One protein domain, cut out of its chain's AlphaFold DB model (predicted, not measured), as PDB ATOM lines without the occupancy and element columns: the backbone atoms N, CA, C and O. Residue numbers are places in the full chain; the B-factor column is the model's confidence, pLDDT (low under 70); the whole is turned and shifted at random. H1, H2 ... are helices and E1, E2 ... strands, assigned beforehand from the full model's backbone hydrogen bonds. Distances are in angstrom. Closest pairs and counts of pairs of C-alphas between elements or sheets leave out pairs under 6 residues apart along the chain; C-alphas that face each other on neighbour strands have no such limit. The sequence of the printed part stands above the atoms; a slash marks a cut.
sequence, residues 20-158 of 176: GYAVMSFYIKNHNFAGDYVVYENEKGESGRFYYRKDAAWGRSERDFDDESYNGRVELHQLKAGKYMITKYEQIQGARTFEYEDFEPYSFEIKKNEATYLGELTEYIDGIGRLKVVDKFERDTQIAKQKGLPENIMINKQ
ATOM      1  N   GLY A  20     -51.154  -0.472 -18.577       92.94
ATOM      2  CA  GLY A  20     -51.028   0.436 -19.705       92.94
ATOM      3  C   GLY A  20     -49.645   0.288 -20.326       92.94
ATOM      4  O   GLY A  20     -48.846  -0.558 -19.913       92.94
ATOM      5  N   TYR A  21     -49.355   1.117 -21.319       94.62
ATOM      6  CA  TYR A  21     -48.124   1.008 -22.093       94.62
ATOM      7  C   TYR A  21     -47.387   2.336 -22.126       94.62
ATOM      8  O   TYR A  21     -48.000   3.395 -22.214       94.62
ATOM      9  N   ALA A  22     -46.066   2.278 -22.098       95.38
ATOM     10  CA  ALA A  22     -45.217   3.419 -22.384       95.38
ATOM     11  C   ALA A  22     -44.427   3.139 -23.660       95.38
ATOM     12  O   ALA A  22     -43.840   2.063 -23.805       95.38
ATOM     13  N   VAL A  23     -44.433   4.102 -24.577       95.38
ATOM     14  CA  VAL A  23     -43.695   4.045 -25.838       95.38
ATOM     15  C   VAL A  23     -42.695   5.184 -25.859       95.38
ATOM     16  O   VAL A  23     -43.066   6.352 -25.728       95.38
ATOM     17  N   MET A  24     -41.432   4.842 -26.061       93.62
ATOM     18  CA  MET A  24     -40.347   5.803 -26.205       93.62
ATOM     19  C   MET A  24     -39.387   5.294 -27.264       93.62
ATOM     20  O   MET A  24     -39.230   4.087 -27.418       93.62
ATOM     21  N   SER A  25     -38.739   6.183 -28.000       91.25
ATOM     22  CA  SER A  25     -37.725   5.774 -28.968       91.25
ATOM     23  C   SER A  25     -36.402   6.482 -28.728       91.25
ATOM     24  O   SER A  25     -36.335   7.524 -28.079       91.25
ATOM     25  N   PHE A  26     -35.333   5.876 -29.226       87.69
ATOM     26  CA  PHE A  26     -33.978   6.402 -29.179       87.69
ATOM     27  C   PHE A  26     -33.435   6.522 -30.596       87.69
ATOM     28  O   PHE A  26     -33.718   5.672 -31.445       87.69
ATOM     29  N   TYR A  27     -32.616   7.544 -30.830       84.00
ATOM     30  CA  TYR A  27     -31.804   7.676 -32.029       84.00
ATOM     31  C   TYR A  27     -30.399   8.188 -31.686       84.00
ATOM     32  O   TYR A  27     -30.197   9.379 -31.432       84.00
ATOM     33  N   ILE A  28     -29.422   7.283 -31.717       80.12
ATOM     34  CA  ILE A  28     -28.005   7.542 -31.440       80.12
ATOM     35  C   ILE A  28     -27.301   7.852 -32.758       80.12
ATOM     36  O   ILE A  28     -27.011   6.960 -33.557       80.12
ATOM     37  N   LYS A  29     -27.019   9.131 -33.012       76.38
ATOM     38  CA  LYS A  29     -26.326   9.554 -34.241       76.38
ATOM     39  C   LYS A  29     -24.826   9.313 -34.181       76.38
ATOM     40  O   LYS A  29     -24.199   9.055 -35.209       76.38
ATOM     41  N   ASN A  30     -24.229   9.461 -33.005       74.31
ATOM     42  CA  ASN A  30     -22.790   9.428 -32.847       74.31
ATOM     43  C   ASN A  30     -22.311   7.984 -32.684       74.31
ATOM     44  O   ASN A  30     -22.616   7.298 -31.713       74.31
ATOM     45  N   HIS A  31     -21.478   7.540 -33.620       71.69
ATOM     46  CA  HIS A  31     -20.906   6.193 -33.639       71.69
ATOM     47  C   HIS A  31     -19.982   5.885 -32.447       71.69
ATOM     48  O   HIS A  31     -19.547   4.749 -32.293       71.69
ATOM     49  N   ASN A  32     -19.638   6.879 -31.628       72.88
ATOM     50  CA  ASN A  32     -18.839   6.664 -30.427       72.88
ATOM     51  C   ASN A  32     -19.661   6.153 -29.238       72.88
ATOM     52  O   ASN A  32     -19.072   5.624 -28.293       72.88
ATOM     53  N   PHE A  33     -20.986   6.302 -29.270       74.69
ATOM     54  CA  PHE A  33     -21.870   5.755 -28.251       74.69
ATOM     55  C   PHE A  33     -22.408   4.394 -28.679       74.69
ATOM     56  O   PHE A  33     -22.728   4.137 -29.839       74.69
ATOM     57  N   ALA A  34     -22.466   3.502 -27.701       74.06
ATOM     58  CA  ALA A  34     -22.973   2.152 -27.835       74.06
ATOM     59  C   ALA A  34     -24.379   2.004 -27.251       74.06
ATOM     60  O   ALA A  34     -24.979   0.959 -27.460       74.06
ATOM     61  N   GLY A  35     -24.906   2.981 -26.511       79.56
ATOM     62  CA  GLY A  35     -26.260   2.898 -25.977       79.56
ATOM     63  C   GLY A  35     -26.668   4.067 -25.093       79.56
ATOM     64  O   GLY A  35     -25.812   4.780 -24.580       79.56
ATOM     65  N   ASP A  36     -27.970   4.177 -24.869       82.69
ATOM     66  CA  ASP A  36     -28.632   5.201 -24.067       82.69
ATOM     67  C   ASP A  36     -29.623   4.527 -23.118       82.69
ATOM     68  O   ASP A  36     -30.249   3.518 -23.466       82.69
ATOM     69  N   TYR A  37     -29.800   5.087 -21.924       84.75
ATOM     70  CA  TYR A  37     -30.826   4.631 -21.003       84.75
ATOM     71  C   TYR A  37     -31.458   5.742 -20.192       84.75
ATOM     72  O   TYR A  37     -30.831   6.724 -19.812       84.75
ATOM     73  N   VAL A  38     -32.734   5.524 -19.903       84.81
ATOM     74  CA  VAL A  38     -33.591   6.426 -19.150       84.81
ATOM     75  C   VAL A  38     -34.206   5.634 -18.011       84.81
ATOM     76  O   VAL A  38     -34.923   4.663 -18.260       84.81
ATOM     77  N   VAL A  39     -33.929   6.033 -16.772       88.31
ATOM     78  CA  VAL A  39     -34.517   5.414 -15.579       88.31
ATOM     79  C   VAL A  39     -35.798   6.145 -15.227       88.31
ATOM     80  O   VAL A  39     -35.831   7.377 -15.187       88.31
ATOM     81  N   TYR A  40     -36.851   5.379 -14.964       90.94
ATOM     82  CA  TYR A  40     -38.112   5.895 -14.462       90.94
ATOM     83  C   TYR A  40     -38.540   5.146 -13.204       90.94
ATOM     84  O   TYR A  40     -38.257   3.961 -13.037       90.94
ATOM     85  N   GLU A  41     -39.256   5.841 -12.334       92.88
ATOM     86  CA  GLU A  41     -39.703   5.355 -11.034       92.88
ATOM     87  C   GLU A  41     -41.193   5.630 -10.858       92.88
ATOM     88  O   GLU A  41     -41.706   6.629 -11.364       92.88
ATOM     89  N   ASN A  42     -41.904   4.750 -10.156       91.94
ATOM     90  CA  ASN A  42     -43.290   5.003  -9.763       91.94
ATOM     91  C   ASN A  42     -43.387   5.590  -8.347       91.94
ATOM     92  O   ASN A  42     -42.408   5.673  -7.611       91.94
ATOM     93  N   GLU A  43     -44.603   5.948  -7.927       88.12
ATOM     94  CA  GLU A  43     -44.875   6.525  -6.596       88.12
ATOM     95  C   GLU A  43     -44.478   5.616  -5.411       88.12
ATOM     96  O   GLU A  43     -44.432   6.074  -4.271       88.12
ATOM     97  N   LYS A  44     -44.193   4.330  -5.654       86.75
ATOM     98  CA  LYS A  44     -43.736   3.368  -4.640       86.75
ATOM     99  C   LYS A  44     -42.213   3.199  -4.609       86.75
ATOM    100  O   LYS A  44     -41.723   2.400  -3.816       86.75
ATOM    101  N   GLY A  45     -41.483   3.921  -5.459       84.19
ATOM    102  CA  GLY A  45     -40.034   3.790  -5.614       84.19
ATOM    103  C   GLY A  45     -39.608   2.537  -6.382       84.19
ATOM    104  O   GLY A  45     -38.440   2.162  -6.336       84.19
ATOM    105  N   GLU A  46     -40.534   1.862  -7.072       86.69
ATOM    106  CA  GLU A  46     -40.169   0.782  -7.990       86.69
ATOM    107  C   GLU A  46     -39.607   1.415  -9.265       86.69
ATOM    108  O   GLU A  46     -40.213   2.350  -9.801       86.69
ATOM    109  N   SER A  47     -38.472   0.911  -9.757       87.94
ATOM    110  CA  SER A  47     -37.745   1.518 -10.877       87.94
ATOM    111  C   SER A  47     -37.635   0.601 -12.093       87.94
ATOM    112  O   SER A  47     -37.427  -0.607 -11.979       87.94
ATOM    113  N   GLY A  48     -37.779   1.176 -13.282       89.88
ATOM    114  CA  GLY A  48     -37.548   0.525 -14.567       89.88
ATOM    115  C   GLY A  48     -36.631   1.376 -15.438       89.88
ATOM    116  O   GLY A  48     -36.280   2.501 -15.087       89.88
ATOM    117  N   ARG A  49     -36.213   0.837 -16.585       91.12
ATOM    118  CA  ARG A  49     -35.360   1.575 -17.522       91.12
ATOM    119  C   ARG A  49     -35.752   1.319 -18.959       91.12
ATOM    120  O   ARG A  49     -35.802   0.164 -19.364       91.12
ATOM    121  N   PHE A  50     -35.959   2.377 -19.726       89.81
ATOM    122  CA  PHE A  50     -35.884   2.262 -21.176       89.81
ATOM    123  C   PHE A  50     -34.413   2.180 -21.555       89.81
ATOM    124  O   PHE A  50     -33.612   2.980 -21.064       89.81
ATOM    125  N   TYR A  51     -34.046   1.214 -22.391       87.06
ATOM    126  CA  TYR A  51     -32.654   1.002 -22.753       87.06
ATOM    127  C   TYR A  51     -32.512   0.628 -24.214       87.06
ATOM    128  O   TYR A  51     -33.177  -0.273 -24.718       87.06
ATOM    129  N   TYR A  52     -31.550   1.261 -24.863       84.94
ATOM    130  CA  TYR A  52     -31.102   0.867 -26.177       84.94
ATOM    131  C   TYR A  52     -29.585   0.711 -26.171       84.94
ATOM    132  O   TYR A  52     -28.859   1.605 -25.746       84.94
ATOM    133  N   ARG A  53     -29.109  -0.439 -26.656       79.06
ATOM    134  CA  ARG A  53     -27.705  -0.686 -26.987       79.06
ATOM    135  C   ARG A  53     -27.616  -0.993 -28.469       79.06
ATOM    136  O   ARG A  53     -28.339  -1.862 -28.942       79.06
ATOM    137  N   LYS A  54     -26.720  -0.316 -29.171       74.00
ATOM    138  CA  LYS A  54     -26.360  -0.630 -30.546       74.00
ATOM    139  C   LYS A  54     -25.411  -1.823 -30.561       74.00
ATOM    140  O   LYS A  54     -24.303  -1.736 -30.013       74.00
ATOM    141  N   ASP A  55     -25.796  -2.901 -31.231       62.53
ATOM    142  CA  ASP A  55     -24.872  -4.000 -31.486       62.53
ATOM    143  C   ASP A  55     -23.835  -3.582 -32.542       62.53
ATOM    144  O   ASP A  55     -24.129  -2.880 -33.509       62.53
ATOM    145  N   ALA A  56     -22.569  -3.954 -32.321       56.06
ATOM    146  CA  ALA A  56     -21.431  -3.577 -33.169       56.06
ATOM    147  C   ALA A  56     -21.239  -2.053 -33.382       56.06
ATOM    148  O   ALA A  56     -20.888  -1.624 -34.481       56.06
ATOM    149  N   ALA A  57     -21.404  -1.240 -32.327       54.25
ATOM    150  CA  ALA A  57     -21.318   0.234 -32.330       54.25
ATOM    151  C   ALA A  57     -20.118   0.873 -33.083       54.25
ATOM    152  O   ALA A  57     -20.177   2.044 -33.450       54.25
ATOM    153  N   TRP A  58     -19.067   0.114 -33.400       54.44
ATOM    154  CA  TRP A  58     -17.868   0.575 -34.095       54.44
ATOM    155  C   TRP A  58     -17.930   0.302 -35.616       54.44
ATOM    156  O   TRP A  58     -17.582  -0.785 -36.072       54.44
ATOM    157  N   GLY A  59     -18.319   1.307 -36.421       46.53
ATOM    158  CA  GLY A  59     -17.926   1.379 -37.844       46.53
ATOM    159  C   GLY A  59     -18.986   1.208 -38.948       46.53
ATOM    160  O   GLY A  59     -18.611   0.817 -40.051       46.53
ATOM    161  N   ARG A  60     -20.279   1.498 -38.727       46.78
ATOM    162  CA  ARG A  60     -21.309   1.448 -39.800       46.78
ATOM    163  C   ARG A  60     -22.260   2.655 -39.798       46.78
ATOM    164  O   ARG A  60     -22.632   3.137 -38.727       46.78
ATOM    165  N   SER A  61     -22.623   3.129 -41.000       50.25
ATOM    166  CA  SER A  61     -23.467   4.309 -41.270       50.25
ATOM    167  C   SER A  61     -24.961   3.991 -41.461       50.25
ATOM    168  O   SER A  61     -25.345   2.847 -41.673       50.25
ATOM    169  N   GLU A  62     -25.772   5.048 -41.377       52.56
ATOM    170  CA  GLU A  62     -27.226   5.128 -41.164       52.56
ATOM    171  C   GLU A  62     -28.130   4.411 -42.193       52.56
ATOM    172  O   GLU A  62     -28.089   4.750 -43.375       52.56
ATOM    173  N   ARG A  63     -29.020   3.523 -41.710       53.03
ATOM    174  CA  ARG A  63     -30.489   3.461 -41.956       53.03
ATOM    175  C   ARG A  63     -31.023   2.032 -41.804       53.03
ATOM    176  O   ARG A  63     -30.889   1.262 -42.736       53.03
ATOM    177  N   ASP A  64     -31.624   1.744 -40.652       51.78
ATOM    178  CA  ASP A  64     -33.007   1.290 -40.421       51.78
ATOM    179  C   ASP A  64     -33.285   1.506 -38.917       51.78
ATOM    180  O   ASP A  64     -32.372   1.845 -38.169       51.78
ATOM    181  N   PHE A  65     -34.532   1.456 -38.453       53.34
ATOM    182  CA  PHE A  65     -34.882   1.850 -37.072       53.34
ATOM    183  C   PHE A  65     -35.086   0.669 -36.109       53.34
ATOM    184  O   PHE A  65     -35.306   0.924 -34.930       53.34
ATOM    185  N   ASP A  66     -34.995  -0.587 -36.577       54.38
ATOM    186  CA  ASP A  66     -35.282  -1.774 -35.742       54.38
ATOM    187  C   ASP A  66     -34.571  -3.089 -36.141       54.38
ATOM    188  O   ASP A  66     -34.909  -4.136 -35.592       54.38
ATOM    189  N   ASP A  67     -33.583  -3.090 -37.041       56.16
ATOM    190  CA  ASP A  67     -32.609  -4.197 -37.019       56.16
ATOM    191  C   ASP A  67     -31.649  -3.892 -35.858       56.16
ATOM    192  O   ASP A  67     -31.226  -2.740 -35.704       56.16
ATOM    193  N   GLU A  68     -31.320  -4.889 -35.031       50.78
ATOM    194  CA  GLU A  68     -30.450  -4.774 -33.841       50.78
ATOM    195  C   GLU A  68     -29.093  -4.087 -34.145       50.78
ATOM    196  O   GLU A  68     -28.377  -3.630 -33.252       50.78
ATOM    197  N   SER A  69     -28.771  -3.944 -35.432       52.12
ATOM    198  CA  SER A  69     -27.565  -3.358 -36.001       52.12
ATOM    199  C   SER A  69     -27.598  -1.848 -36.353       52.12
ATOM    200  O   SER A  69     -26.557  -1.312 -36.756       52.12
ATOM    201  N   TYR A  70     -28.706  -1.110 -36.177       65.31
ATOM    202  CA  TYR A  70     -28.794   0.322 -36.550       65.31
ATOM    203  C   TYR A  70     -28.971   1.295 -35.392       65.31
ATOM    204  O   TYR A  70     -29.287   0.872 -34.300       65.31
ATOM    205  N   ASN A  71     -28.807   2.598 -35.677       71.12
ATOM    206  CA  ASN A  71     -28.781   3.764 -34.777       71.12
ATOM    207  C   ASN A  71     -30.095   4.123 -34.052       71.12
ATOM    208  O   ASN A  71     -30.120   5.133 -33.355       71.12
ATOM    209  N   GLY A  72     -31.190   3.389 -34.240       79.94
ATOM    210  CA  GLY A  72     -32.482   3.725 -33.641       79.94
ATOM    211  C   GLY A  72     -33.165   2.517 -33.022       79.94
ATOM    212  O   GLY A  72     -32.862   1.390 -33.399       79.94
ATOM    213  N   ARG A  73     -34.064   2.760 -32.061       86.69
ATOM    214  CA  ARG A  73     -34.891   1.713 -31.446       86.69
ATOM    215  C   ARG A  73     -36.151   2.287 -30.817       86.69
ATOM    216  O   ARG A  73     -36.079   3.283 -30.102       86.69
ATOM    217  N   VAL A  74     -37.286   1.619 -31.012       90.19
ATOM    218  CA  VAL A  74     -38.523   1.887 -30.255       90.19
ATOM    219  C   VAL A  74     -38.645   0.914 -29.088       90.19
ATOM    220  O   VAL A  74     -38.697  -0.297 -29.295       90.19
ATOM    221  N   GLU A  75     -38.731   1.434 -27.873       91.75
ATOM    222  CA  GLU A  75     -39.029   0.675 -26.667       91.75
ATOM    223  C   GLU A  75     -40.525   0.713 -26.351       91.75
ATOM    224  O   GLU A  75     -41.165   1.768 -26.356       91.75
ATOM    225  N   LEU A  76     -41.065  -0.464 -26.036       92.50
ATOM    226  CA  LEU A  76     -42.432  -0.662 -25.576       92.50
ATOM    227  C   LEU A  76     -42.385  -1.318 -24.198       92.50
ATOM    228  O   LEU A  76     -41.891  -2.434 -24.055       92.50
ATOM    229  N   HIS A  77     -42.905  -0.631 -23.192       93.56
ATOM    230  CA  HIS A  77     -42.969  -1.130 -21.824       93.56
ATOM    231  C   HIS A  77     -44.418  -1.327 -21.402       93.56
ATOM    232  O   HIS A  77     -45.218  -0.400 -21.516       93.56
ATOM    233  N   GLN A  78     -44.745  -2.504 -20.868       93.00
ATOM    234  CA  GLN A  78     -46.039  -2.762 -20.243       93.00
ATOM    235  C   GLN A  78     -45.926  -2.477 -18.743       93.00
ATOM    236  O   GLN A  78     -45.137  -3.104 -18.035       93.00
ATOM    237  N   LEU A  79     -46.688  -1.498 -18.260       92.00
ATOM    238  CA  LEU A  79     -46.568  -0.945 -16.912       92.00
ATOM    239  C   LEU A  79     -47.917  -0.944 -16.207       92.00
ATOM    240  O   LEU A  79     -48.968  -0.862 -16.838       92.00
ATOM    241  N   LYS A  80     -47.904  -0.988 -14.876       91.31
ATOM    242  CA  LYS A  80     -49.123  -0.794 -14.090       91.31
ATOM    243  C   LYS A  80     -49.646   0.636 -14.270       91.31
ATOM    244  O   LYS A  80     -48.844   1.568 -14.317       91.31
ATOM    245  N   ALA A  81     -50.961   0.833 -14.320       92.25
ATOM    246  CA  ALA A  81     -51.523   2.182 -14.305       92.25
ATOM    247  C   ALA A  81     -51.072   2.974 -13.058       92.25
ATOM    248  O   ALA A  81     -51.047   2.443 -11.944       92.25
ATOM    249  N   GLY A  82     -50.714   4.242 -13.248       92.94
ATOM    250  CA  GLY A  82     -50.193   5.106 -12.193       92.94
ATOM    251  C   GLY A  82     -49.324   6.243 -12.721       92.94
ATOM    252  O   GLY A  82     -49.151   6.412 -13.932       92.94
ATOM    253  N   LYS A  83     -48.771   7.020 -11.790       94.81
ATOM    254  CA  LYS A  83     -47.819   8.087 -12.100       94.81
ATOM    255  C   LYS A  83     -46.396   7.567 -12.035       94.81
ATOM    256  O   LYS A  83     -46.033   6.806 -11.136       94.81
ATOM    257  N   TYR A  84     -45.608   8.033 -12.985       94.38
ATOM    258  CA  TYR A  84     -44.206   7.710 -13.124       94.38
ATOM    259  C   TYR A  84     -43.411   8.990 -13.298       94.38
ATOM    260  O   TYR A  84     -43.918  10.000 -13.787       94.38
ATOM    261  N   MET A  85     -42.153   8.936 -12.903       93.50
ATOM    262  CA  MET A  85     -41.211  10.020 -13.067       93.50
ATOM    263  C   MET A  85     -39.951   9.469 -13.696       93.50
ATOM    264  O   MET A  85     -39.373   8.512 -13.197       93.50
ATOM    265  N   ILE A  86     -39.519  10.075 -14.790       91.06
ATOM    266  CA  ILE A  86     -38.176   9.874 -15.301       91.06
ATOM    267  C   ILE A  86     -37.227  10.621 -14.372       91.06
ATOM    268  O   ILE A  86     -37.422  11.815 -14.143       91.06
ATOM    269  N   THR A  87     -36.234   9.923 -13.831       87.75
ATOM    270  CA  THR A  87     -35.322  10.448 -12.803       87.75
ATOM    271  C   THR A  87     -33.884  10.544 -13.278       87.75
ATOM    272  O   THR A  87     -33.111  11.313 -12.713       87.75
ATOM    273  N   LYS A  88     -33.517   9.776 -14.308       86.50
ATOM    274  CA  LYS A  88     -32.129   9.652 -14.740       86.50
ATOM    275  C   LYS A  88     -32.024   9.445 -16.240       86.50
ATOM    276  O   LYS A  88     -32.810   8.694 -16.818       86.50
ATOM    277  N   TYR A  89     -30.986  10.023 -16.827       84.50
ATOM    278  CA  TYR A  89     -30.522   9.703 -18.167       84.50
ATOM    279  C   TYR A  89     -29.032   9.396 -18.134       84.50
ATOM    280  O   TYR A  89     -28.270  10.062 -17.430       84.50
ATOM    281  N   GLU A  90     -28.616   8.397 -18.901       83.50
ATOM    282  CA  GLU A  90     -27.227   7.981 -18.977       83.50
ATOM    283  C   GLU A  90     -26.887   7.429 -20.373       83.50
ATOM    284  O   GLU A  90     -27.735   6.876 -21.076       83.50
ATOM    285  N   GLN A  91     -25.623   7.565 -20.772       81.25
ATOM    286  CA  GLN A  91     -25.099   7.075 -22.050       81.25
ATOM    287  C   GLN A  91     -23.936   6.116 -21.853       81.25
ATOM    288  O   GLN A  91     -23.180   6.220 -20.894       81.25
ATOM    289  N   ILE A  92     -23.750   5.201 -22.796       80.06
ATOM    290  CA  ILE A  92     -22.682   4.207 -22.786       80.06
ATOM    291  C   ILE A  92     -21.761   4.460 -23.973       80.06
ATOM    292  O   ILE A  92     -22.200   4.426 -25.119       80.06
ATOM    293  N   GLN A  93     -20.466   4.623 -23.718       77.44
ATOM    294  CA  GLN A  93     -19.421   4.617 -24.745       77.44
ATOM    295  C   GLN A  93     -18.331   3.617 -24.333       77.44
ATOM    296  O   GLN A  93     -17.587   3.810 -23.368       77.44
ATOM    297  N   GLY A  94     -18.245   2.504 -25.065       73.94
ATOM    298  CA  GLY A  94     -17.370   1.385 -24.713       73.94
ATOM    299  C   GLY A  94     -17.695   0.811 -23.327       73.94
ATOM    300  O   GLY A  94     -18.807   0.345 -23.098       73.94
ATOM    301  N   ALA A  95     -16.715   0.837 -22.421       71.75
ATOM    302  CA  ALA A  95     -16.862   0.417 -21.021       71.75
ATOM    303  C   ALA A  95     -17.186   1.583 -20.065       71.75
ATOM    304  O   ALA A  95     -17.128   1.414 -18.852       71.75
ATOM    305  N   ARG A  96     -17.454   2.784 -20.593       75.56
ATOM    306  CA  ARG A  96     -17.756   3.975 -19.794       75.56
ATOM    307  C   ARG A  96     -19.242   4.281 -19.843       75.56
ATOM    308  O   ARG A  96     -19.846   4.242 -20.915       75.56
ATOM    309  N   THR A  97     -19.764   4.661 -18.689       79.44
ATOM    310  CA  THR A  97     -21.096   5.226 -18.518       79.44
ATOM    311  C   THR A  97     -20.971   6.725 -18.260       79.44
ATOM    312  O   THR A  97     -20.076   7.164 -17.542       79.44
ATOM    313  N   PHE A  98     -21.850   7.512 -18.865       77.12
ATOM    314  CA  PHE A  98     -21.935   8.957 -18.713       77.12
ATOM    315  C   PHE A  98     -23.280   9.271 -18.087       77.12
ATOM    316  O   PHE A  98     -24.307   8.984 -18.693       77.12
ATOM    317  N   GLU A  99     -23.261   9.844 -16.891       76.75
ATOM    318  CA  GLU A  99     -24.454  10.262 -16.164       76.75
ATOM    319  C   GLU A  99     -24.622  11.778 -16.251       76.75
ATOM    320  O   GLU A  99     -23.648  12.533 -16.224       76.75
ATOM    321  N   TYR A 100     -25.869  12.227 -16.362       73.25
ATOM    322  CA  TYR A 100     -26.200  13.641 -16.489       73.25
ATOM    323  C   TYR A 100     -26.730  14.189 -15.165       73.25
ATOM    324  O   TYR A 100     -27.843  13.864 -14.767       73.25
ATOM    325  N   GLU A 101     -25.932  15.030 -14.495       64.12
ATOM    326  CA  GLU A 101     -26.291  15.621 -13.194       64.12
ATOM    327  C   GLU A 101     -27.440  16.645 -13.295       64.12
ATOM    328  O   GLU A 101     -28.255  16.734 -12.382       64.12
ATOM    329  N   ASP A 102     -27.550  17.377 -14.409       68.81
ATOM    330  CA  ASP A 102     -28.568  18.428 -14.606       68.81
ATOM    331  C   ASP A 102     -29.852  17.917 -15.279       68.81
ATOM    332  O   ASP A 102     -30.493  18.623 -16.062       68.81
ATOM    333  N   PHE A 103     -30.217  16.663 -15.025       75.06
ATOM    334  CA  PHE A 103     -31.433  16.086 -15.579       75.06
ATOM    335  C   PHE A 103     -32.672  16.628 -14.847       75.06
ATOM    336  O   PHE A 103     -32.833  16.405 -13.647       75.06
ATOM    337  N   GLU A 104     -33.564  17.327 -15.556       81.31
ATOM    338  CA  GLU A 104     -34.850  17.759 -14.988       81.31
ATOM    339  C   GLU A 104     -35.809  16.557 -14.958       81.31
ATOM    340  O   GLU A 104     -36.128  16.017 -16.025       81.31
ATOM    341  N   PRO A 105     -36.299  16.120 -13.782       86.12
ATOM    342  CA  PRO A 105     -37.223  14.998 -13.719       86.12
ATOM    343  C   PRO A 105     -38.519  15.282 -14.482       86.12
ATOM    344  O   PRO A 105     -39.056  16.389 -14.439       86.12
ATOM    345  N   TYR A 106     -39.069  14.259 -15.136       89.38
ATOM    346  CA  TYR A 106     -40.287  14.392 -15.937       89.38
ATOM    347  C   TYR A 106     -41.356  13.417 -15.507       89.38
ATOM    348  O   TYR A 106     -41.163  12.205 -15.545       89.38
ATOM    349  N   SER A 107     -42.501  13.962 -15.112       92.94
ATOM    350  CA  SER A 107     -43.655  13.169 -14.711       92.94
ATOM    351  C   SER A 107     -44.503  12.792 -15.920       92.94
ATOM    352  O   SER A 107     -44.850  13.652 -16.726       92.94
ATOM    353  N   PHE A 108     -44.895  11.525 -15.996       94.12
ATOM    354  CA  PHE A 108     -45.851  11.012 -16.970       94.12
ATOM    355  C   PHE A 108     -46.855  10.078 -16.298       94.12
ATOM    356  O   PHE A 108     -46.613   9.513 -15.230       94.12
ATOM    357  N   GLU A 109     -48.012   9.917 -16.929       95.06
ATOM    358  CA  GLU A 109     -49.075   9.043 -16.435       95.06
ATOM    359  C   GLU A 109     -49.273   7.851 -17.369       95.06
ATOM    360  O   GLU A 109     -49.358   8.015 -18.589       95.06
ATOM    361  N   ILE A 110     -49.388   6.658 -16.786       94.81
ATOM    362  CA  ILE A 110     -49.836   5.446 -17.468       94.81
ATOM    363  C   ILE A 110     -51.269   5.167 -17.049       94.81
ATOM    364  O   ILE A 110     -51.569   5.015 -15.864       94.81
ATOM    365  N   LYS A 111     -52.154   5.065 -18.036       94.06
ATOM    366  CA  LYS A 111     -53.559   4.720 -17.837       94.06
ATOM    367  C   LYS A 111     -53.813   3.296 -18.302       94.06
ATOM    368  O   LYS A 111     -53.194   2.815 -19.249       94.06
ATOM    369  N   LYS A 112     -54.731   2.620 -17.614       93.88
ATOM    370  CA  LYS A 112     -55.158   1.264 -17.966       93.88
ATOM    371  C   LYS A 112     -55.689   1.246 -19.399       93.88
ATOM    372  O   LYS A 112     -56.527   2.077 -19.736       93.88
ATOM    373  N   ASN A 113     -55.271   0.258 -20.191       90.88
ATOM    374  CA  ASN A 113     -55.696   0.080 -21.585       90.88
ATOM    375  C   ASN A 113     -55.446   1.315 -22.468       90.88
ATOM    376  O   ASN A 113     -56.168   1.553 -23.435       90.88
ATOM    377  N   GLU A 114     -54.420   2.093 -22.140       94.94
ATOM    378  CA  GLU A 114     -53.941   3.213 -22.938       94.94
ATOM    379  C   GLU A 114     -52.422   3.108 -23.097       94.94
ATOM    380  O   GLU A 114     -51.733   2.451 -22.309       94.94
ATOM    381  N   ALA A 115     -51.897   3.761 -24.128       95.75
ATOM    382  CA  ALA A 115     -50.472   3.936 -24.326       95.75
ATOM    383  C   ALA A 115     -50.091   5.407 -24.158       95.75
ATOM    384  O   ALA A 115     -50.783   6.300 -24.646       95.75
ATOM    385  N   THR A 116     -48.964   5.658 -23.512       96.81
ATOM    386  CA  THR A 116     -48.374   6.984 -23.363       96.81
ATOM    387  C   THR A 116     -47.128   7.061 -24.234       96.81
ATOM    388  O   THR A 116     -46.181   6.301 -24.040       96.81
ATOM    389  N   TYR A 117     -47.134   7.966 -25.213       96.81
ATOM    390  CA  TYR A 117     -45.991   8.231 -26.081       96.81
ATOM    391  C   TYR A 117     -45.143   9.371 -25.520       96.81
ATOM    392  O   TYR A 117     -45.629  10.498 -25.411       96.81
ATOM    393  N   LEU A 118     -43.885   9.062 -25.207       94.50
ATOM    394  CA  LEU A 118     -42.941   9.965 -24.544       94.50
ATOM    395  C   LEU A 118     -42.041  10.739 -25.522       94.50
ATOM    396  O   LEU A 118     -41.419  11.727 -25.134       94.50
ATOM    397  N   GLY A 119     -42.005  10.339 -26.796       92.81
ATOM    398  CA  GLY A 119     -41.147  10.942 -27.819       92.81
ATOM    399  C   GLY A 119     -39.910  10.110 -28.161       92.81
ATOM    400  O   GLY A 119     -39.662   9.049 -27.582       92.81
ATOM    401  N   GLU A 120     -39.139  10.616 -29.121       89.75
ATOM    402  CA  GLU A 120     -37.820  10.104 -29.500       89.75
ATOM    403  C   GLU A 120     -36.719  10.926 -28.826       89.75
ATOM    404  O   GLU A 120     -36.634  12.131 -29.061       89.75
ATOM    405  N   LEU A 121     -35.824  10.293 -28.069       87.25
ATOM    406  CA  LEU A 121     -34.562  10.906 -27.659       87.25
ATOM    407  C   LEU A 121     -33.546  10.773 -28.789       87.25
ATOM    408  O   LEU A 121     -33.034   9.693 -29.063       87.25
ATOM    409  N   THR A 122     -33.269  11.885 -29.464       81.81
ATOM    410  CA  THR A 122     -32.278  11.960 -30.540       81.81
ATOM    411  C   THR A 122     -31.012  12.650 -30.067       81.81
ATOM    412  O   THR A 122     -31.059  13.810 -29.655       81.81
ATOM    413  N   GLU A 123     -29.871  12.003 -30.262       75.88
ATOM    414  CA  GLU A 123     -28.555  12.607 -30.090       75.88
ATOM    415  C   GLU A 123     -28.221  13.599 -31.216       75.88
ATOM    416  O   GLU A 123     -28.516  13.379 -32.399       75.88
ATOM    417  N   TYR A 124     -27.580  14.711 -30.863       67.69
ATOM    418  CA  TYR A 124     -26.957  15.614 -31.821       67.69
ATOM    419  C   TYR A 124     -25.515  15.199 -32.108       67.69
ATOM    420  O   TYR A 124     -24.740  14.863 -31.219       67.69
ATOM    421  N   ILE A 125     -25.144  15.308 -33.380       53.47
ATOM    422  CA  ILE A 125     -23.748  15.263 -33.809       53.47
ATOM    423  C   ILE A 125     -23.111  16.550 -33.255       53.47
ATOM    424  O   ILE A 125     -23.698  17.611 -33.450       53.47
ATOM    425  N   ASP A 126     -21.998  16.433 -32.521       53.97
ATOM    426  CA  ASP A 126     -21.145  17.512 -31.957       53.97
ATOM    427  C   ASP A 126     -21.072  17.634 -30.418       53.97
ATOM    428  O   ASP A 126     -20.581  18.643 -29.904       53.97
ATOM    429  N   GLY A 127     -21.470  16.623 -29.637       51.69
ATOM    430  CA  GLY A 127     -21.053  16.577 -28.229       51.69
ATOM    431  C   GLY A 127     -21.750  15.543 -27.354       51.69
ATOM    432  O   GLY A 127     -22.897  15.184 -27.596       51.69
ATOM    433  N   ILE A 128     -21.044  15.120 -26.302       55.78
ATOM    434  CA  ILE A 128     -21.578  14.290 -25.214       55.78
ATOM    435  C   ILE A 128     -22.795  15.013 -24.614       55.78
ATOM    436  O   ILE A 128     -22.678  16.164 -24.191       55.78
ATOM    437  N   GLY A 129     -23.958  14.359 -24.607       53.25
ATOM    438  CA  GLY A 129     -25.130  14.827 -23.862       53.25
ATOM    439  C   GLY A 129     -26.064  15.799 -24.547       53.25
ATOM    440  O   GLY A 129     -27.029  16.248 -23.933       53.25
ATOM    441  N   ARG A 130     -25.835  16.130 -25.816       66.50
ATOM    442  CA  ARG A 130     -26.822  16.908 -26.561       66.50
ATOM    443  C   ARG A 130     -27.889  15.963 -27.080       66.50
ATOM    444  O   ARG A 130     -27.704  15.315 -28.106       66.50
ATOM    445  N   LEU A 131     -29.009  15.926 -26.378       73.38
ATOM    446  CA  LEU A 131     -30.217  15.236 -26.795       73.38
ATOM    447  C   LEU A 131     -31.322  16.246 -27.124       73.38
ATOM    448  O   LEU A 131     -31.391  17.323 -26.536       73.38
ATOM    449  N   LYS A 132     -32.218  15.869 -28.031       80.50
ATOM    450  CA  LYS A 132     -33.533  16.501 -28.188       80.50
ATOM    451  C   LYS A 132     -34.624  15.456 -28.113       80.50
ATOM    452  O   LYS A 132     -34.438  14.334 -28.583       80.50
ATOM    453  N   VAL A 133     -35.775  15.875 -27.613       85.94
ATOM    454  CA  VAL A 133     -37.013  15.126 -27.783       85.94
ATOM    455  C   VAL A 133     -37.578  15.481 -29.156       85.94
ATOM    456  O   VAL A 133     -37.705  16.654 -29.495       85.94
ATOM    457  N   VAL A 134     -37.879  14.483 -29.978       87.75
ATOM    458  CA  VAL A 134     -38.501  14.666 -31.295       87.75
ATOM    459  C   VAL A 134     -39.835  13.940 -31.320       87.75
ATOM    460  O   VAL A 134     -39.944  12.806 -30.858       87.75
ATOM    461  N   ASP A 135     -40.853  14.573 -31.900       91.56
ATOM    462  CA  ASP A 135     -42.110  13.887 -32.194       91.56
ATOM    463  C   ASP A 135     -41.944  13.014 -33.449       91.56
ATOM    464  O   ASP A 135     -41.804  13.506 -34.573       91.56
ATOM    465  N   LYS A 136     -41.946  11.696 -33.241       92.06
ATOM    466  CA  LYS A 136     -41.941  10.656 -34.278       92.06
ATOM    467  C   LYS A 136     -43.130   9.709 -34.133       92.06
ATOM    468  O   LYS A 136     -43.068   8.549 -34.540       92.06
ATOM    469  N   PHE A 137     -44.226  10.221 -33.584       92.75
ATOM    470  CA  PHE A 137     -45.376   9.442 -33.149       92.75
ATOM    471  C   PHE A 137     -45.905   8.429 -34.163       92.75
ATOM    472  O   PHE A 137     -46.174   7.295 -33.782       92.75
ATOM    473  N   GLU A 138     -46.075   8.810 -35.432       92.75
ATOM    474  CA  GLU A 138     -46.650   7.912 -36.446       92.75
ATOM    475  C   GLU A 138     -45.767   6.682 -36.676       92.75
ATOM    476  O   GLU A 138     -46.246   5.551 -36.591       92.75
ATOM    477  N   ARG A 139     -44.466   6.907 -36.897       91.00
ATOM    478  CA  ARG A 139     -43.461   5.850 -37.063       91.00
ATOM    479  C   ARG A 139     -43.396   4.973 -35.812       91.00
ATOM    480  O   ARG A 139     -43.500   3.754 -35.910       91.00
ATOM    481  N   ASP A 140     -43.266   5.593 -34.641       92.38
ATOM    482  CA  ASP A 140     -43.067   4.876 -33.375       92.38
ATOM    483  C   ASP A 140     -44.291   4.058 -32.982       92.38
ATOM    484  O   ASP A 140     -44.158   2.947 -32.480       92.38
ATOM    485  N   THR A 141     -45.486   4.565 -33.274       91.81
ATOM    486  CA  THR A 141     -46.739   3.838 -33.064       91.81
ATOM    487  C   THR A 141     -46.823   2.599 -33.949       91.81
ATOM    488  O   THR A 141     -47.230   1.538 -33.480       91.81
ATOM    489  N   GLN A 142     -46.458   2.716 -35.228       91.88
ATOM    490  CA  GLN A 142     -46.476   1.578 -36.149       91.88
ATOM    491  C   GLN A 142     -45.520   0.477 -35.680       91.88
ATOM    492  O   GLN A 142     -45.910  -0.688 -35.617       91.88
ATOM    493  N   ILE A 143     -44.309   0.858 -35.280       91.25
ATOM    494  CA  ILE A 143     -43.312  -0.071 -34.745       91.25
ATOM    495  C   ILE A 143     -43.785  -0.674 -33.418       91.25
ATOM    496  O   ILE A 143     -43.717  -1.886 -33.232       91.25
ATOM    497  N   ALA A 144     -44.311   0.133 -32.493       91.88
ATOM    498  CA  ALA A 144     -44.804  -0.359 -31.209       91.88
ATOM    499  C   ALA A 144     -45.910  -1.410 -31.391       91.88
ATOM    500  O   ALA A 144     -45.913  -2.420 -30.691       91.88
ATOM    501  N   LYS A 145     -46.806  -1.226 -32.372       92.31
ATOM    502  CA  LYS A 145     -47.819  -2.232 -32.740       92.31
ATOM    503  C   LYS A 145     -47.189  -3.540 -33.214       92.31
ATOM    504  O   LYS A 145     -47.593  -4.604 -32.758       92.31
ATOM    505  N   GLN A 146     -46.150  -3.474 -34.046       90.88
ATOM    506  CA  GLN A 146     -45.391  -4.662 -34.466       90.88
ATOM    507  C   GLN A 146     -44.696  -5.358 -33.283       90.88
ATOM    508  O   GLN A 146     -44.570  -6.580 -33.281       90.88
ATOM    509  N   LYS A 147     -44.299  -4.596 -32.256       88.31
ATOM    510  CA  LYS A 147     -43.709  -5.101 -31.003       88.31
ATOM    511  C   LYS A 147     -44.737  -5.583 -29.970       88.31
ATOM    512  O   LYS A 147     -44.345  -5.976 -28.875       88.31
ATOM    513  N   GLY A 148     -46.030  -5.587 -30.304       89.56
ATOM    514  CA  GLY A 148     -47.088  -6.142 -29.455       89.56
ATOM    515  C   GLY A 148     -47.982  -5.117 -28.759       89.56
ATOM    516  O   GLY A 148     -48.774  -5.503 -27.901       89.56
ATOM    517  N   LEU A 149     -47.908  -3.828 -29.114       90.38
ATOM    518  CA  LEU A 149     -48.905  -2.854 -28.667       90.38
ATOM    519  C   LEU A 149     -50.278  -3.187 -29.295       90.38
ATOM    520  O   LEU A 149     -50.364  -3.255 -30.524       90.38
ATOM    521  N   PRO A 150     -51.361  -3.353 -28.508       90.25
ATOM    522  CA  PRO A 150     -52.675  -3.694 -29.054       90.25
ATOM    523  C   PRO A 150     -53.189  -2.655 -30.064       90.25
ATOM    524  O   PRO A 150     -53.128  -1.449 -29.824       90.25
ATOM    525  N   GLU A 151     -53.738  -3.107 -31.195       86.06
ATOM    526  CA  GLU A 151     -54.126  -2.214 -32.300       86.06
ATOM    527  C   GLU A 151     -55.229  -1.209 -31.945       86.06
ATOM    528  O   GLU A 151     -55.281  -0.120 -32.524       86.06
ATOM    529  N   ASN A 152     -56.098  -1.583 -31.007       85.81
ATOM    530  CA  ASN A 152     -57.281  -0.848 -30.570       85.81
ATOM    531  C   ASN A 152     -57.029   0.074 -29.368       85.81
ATOM    532  O   ASN A 152     -57.979   0.641 -28.826       85.81
ATOM    533  N   ILE A 153     -55.779   0.203 -28.925       89.00
ATOM    534  CA  ILE A 153     -55.444   1.020 -27.768       89.00
ATOM    535  C   ILE A 153     -55.378   2.508 -28.137       89.00
ATOM    536  O   ILE A 153     -54.860   2.882 -29.192       89.00
ATOM    537  N   MET A 154     -55.895   3.375 -27.264       92.38
ATOM    538  CA  MET A 154     -55.721   4.821 -27.413       92.38
ATOM    539  C   MET A 154     -54.281   5.195 -27.054       92.38
ATOM    540  O   MET A 154     -53.761   4.731 -26.039       92.38
ATOM    541  N   ILE A 155     -53.649   6.041 -27.867       93.94
ATOM    542  CA  ILE A 155     -52.279   6.505 -27.627       93.94
ATOM    543  C   ILE A 155     -52.302   8.003 -27.341       93.94
ATOM    544  O   ILE A 155     -52.622   8.809 -28.215       93.94
ATOM    545  N   ASN A 156     -51.937   8.372 -26.118       94.31
ATOM    546  CA  ASN A 156     -51.817   9.753 -25.682       94.31
ATOM    547  C   ASN A 156     -50.386  10.243 -25.873       94.31
ATOM    548  O   ASN A 156     -49.436   9.623 -25.393       94.31
ATOM    549  N   LYS A 157     -50.229  11.397 -26.518       93.56
ATOM    550  CA  LYS A 157     -48.938  12.081 -26.584       93.56
ATOM    551  C   LYS A 157     -48.680  12.819 -25.274       93.56
ATOM    552  O   LYS A 157     -49.411  13.747 -24.938       93.56
ATOM    553  N   GLN A 158     -47.619  12.437 -24.576       92.44
ATOM    554  CA  GLN A 158     -47.030  13.179 -23.463       92.44
ATOM    555  C   GLN A 158     -45.545  13.325 -23.778       92.44
ATOM    556  O   GLN A 158     -44.712  12.595 -23.253       92.44
TER     557      GLN A 158
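AT A GLANCE: This is residues 20 to 158 of the 176 residues of an uncharacterized protein of Pseudoalteromonas luteoviolacea S4054 (UniProt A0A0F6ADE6). Two strongly twisted five-stranded sheets make a splayed sandwich, E1 E4 E8 E9 E10 on E2 E3 E5 E6 E7, and the helix H1 crosses the face of the first sheet that is turned away from the second. A long loop, residues 54 to 71, lies towards one end. The printed part has 139 residues with one named helix and ten named strands, H1 coming between E9 and E10 along the chain; it is mostly strand, and both sheets are branched, the first with parallel and antiparallel neighbour pairs, the second with antiparallel pairs. It is compact, with a radius of gyration of the C-alphas of 14.8 A and spans of 42 by 32 by 21 A.

HOW THE PARTS SIT: E1, residues 20 to 27, has E4, residues 72 to 80, antiparallel on one side, with N 22 and O 77 2.9 A apart, and E8, residues 114 to 123, parallel on the other, with N 23 and O 116 2.9 A apart. On the side of E8 away from E1 are E9, residues 131 to 134, antiparallel, N 120 to O 134 2.9 A, and E10, residues 154 to 157, parallel, N 115 to O 154 2.8 A. E2, residues 35 to 42, forms a hairpin with E3, residues 47 to 53, N 38 to O 50 2.9 A. On the other side of E2 is E5, residues 82 to 93, antiparallel, N 37 to O 90 2.9 A. E5 also pairs antiparallel with E6, residues 96 to 99, N 91 to O 98 2.8 A, and with E7, residues 106 to 110, N 84 to O 108 2.9 A. The two sheets form a sandwich, two sheets face to face, their facing parts 9.8 A centre to centre and their best planes 39 degrees apart. Between them, the closest C-alphas of E7 and E8 are those of Ile 110 and Thr 116, 6.3 A apart. H1, residues 137 to 146, is on the first sheet at a height of 8.4 A, across the strands, at 63 degrees to E4 on the local plane. Its closest C-alpha pair with E4 is Ala 144 and Leu 76, 6.1 A. Every O i to N i+4 pair in H1 is within hydrogen-bond range.

IN THESE COORDINATES: E1 begins at C-alpha 20, (-51.028, 0.436, -19.705), and is 24.0 A long. E2 measures 23.6 A, E4 26.1 A, E5 33.2 A, E8 28.0 A and H1 14.2 A. E10 ends at C-alpha 157, (-48.938, 12.081, -26.584).

THE WHOLE: The C-alphas of Gly 59 and Lys 112, the two farthest apart, are 42.2 A from each other. The printed part has no cut, and E3 to E4 is the long link, with 18 residues. The model's pLDDT is under 70 in residues 55 to 70, 101 to 102 and 124 to 130.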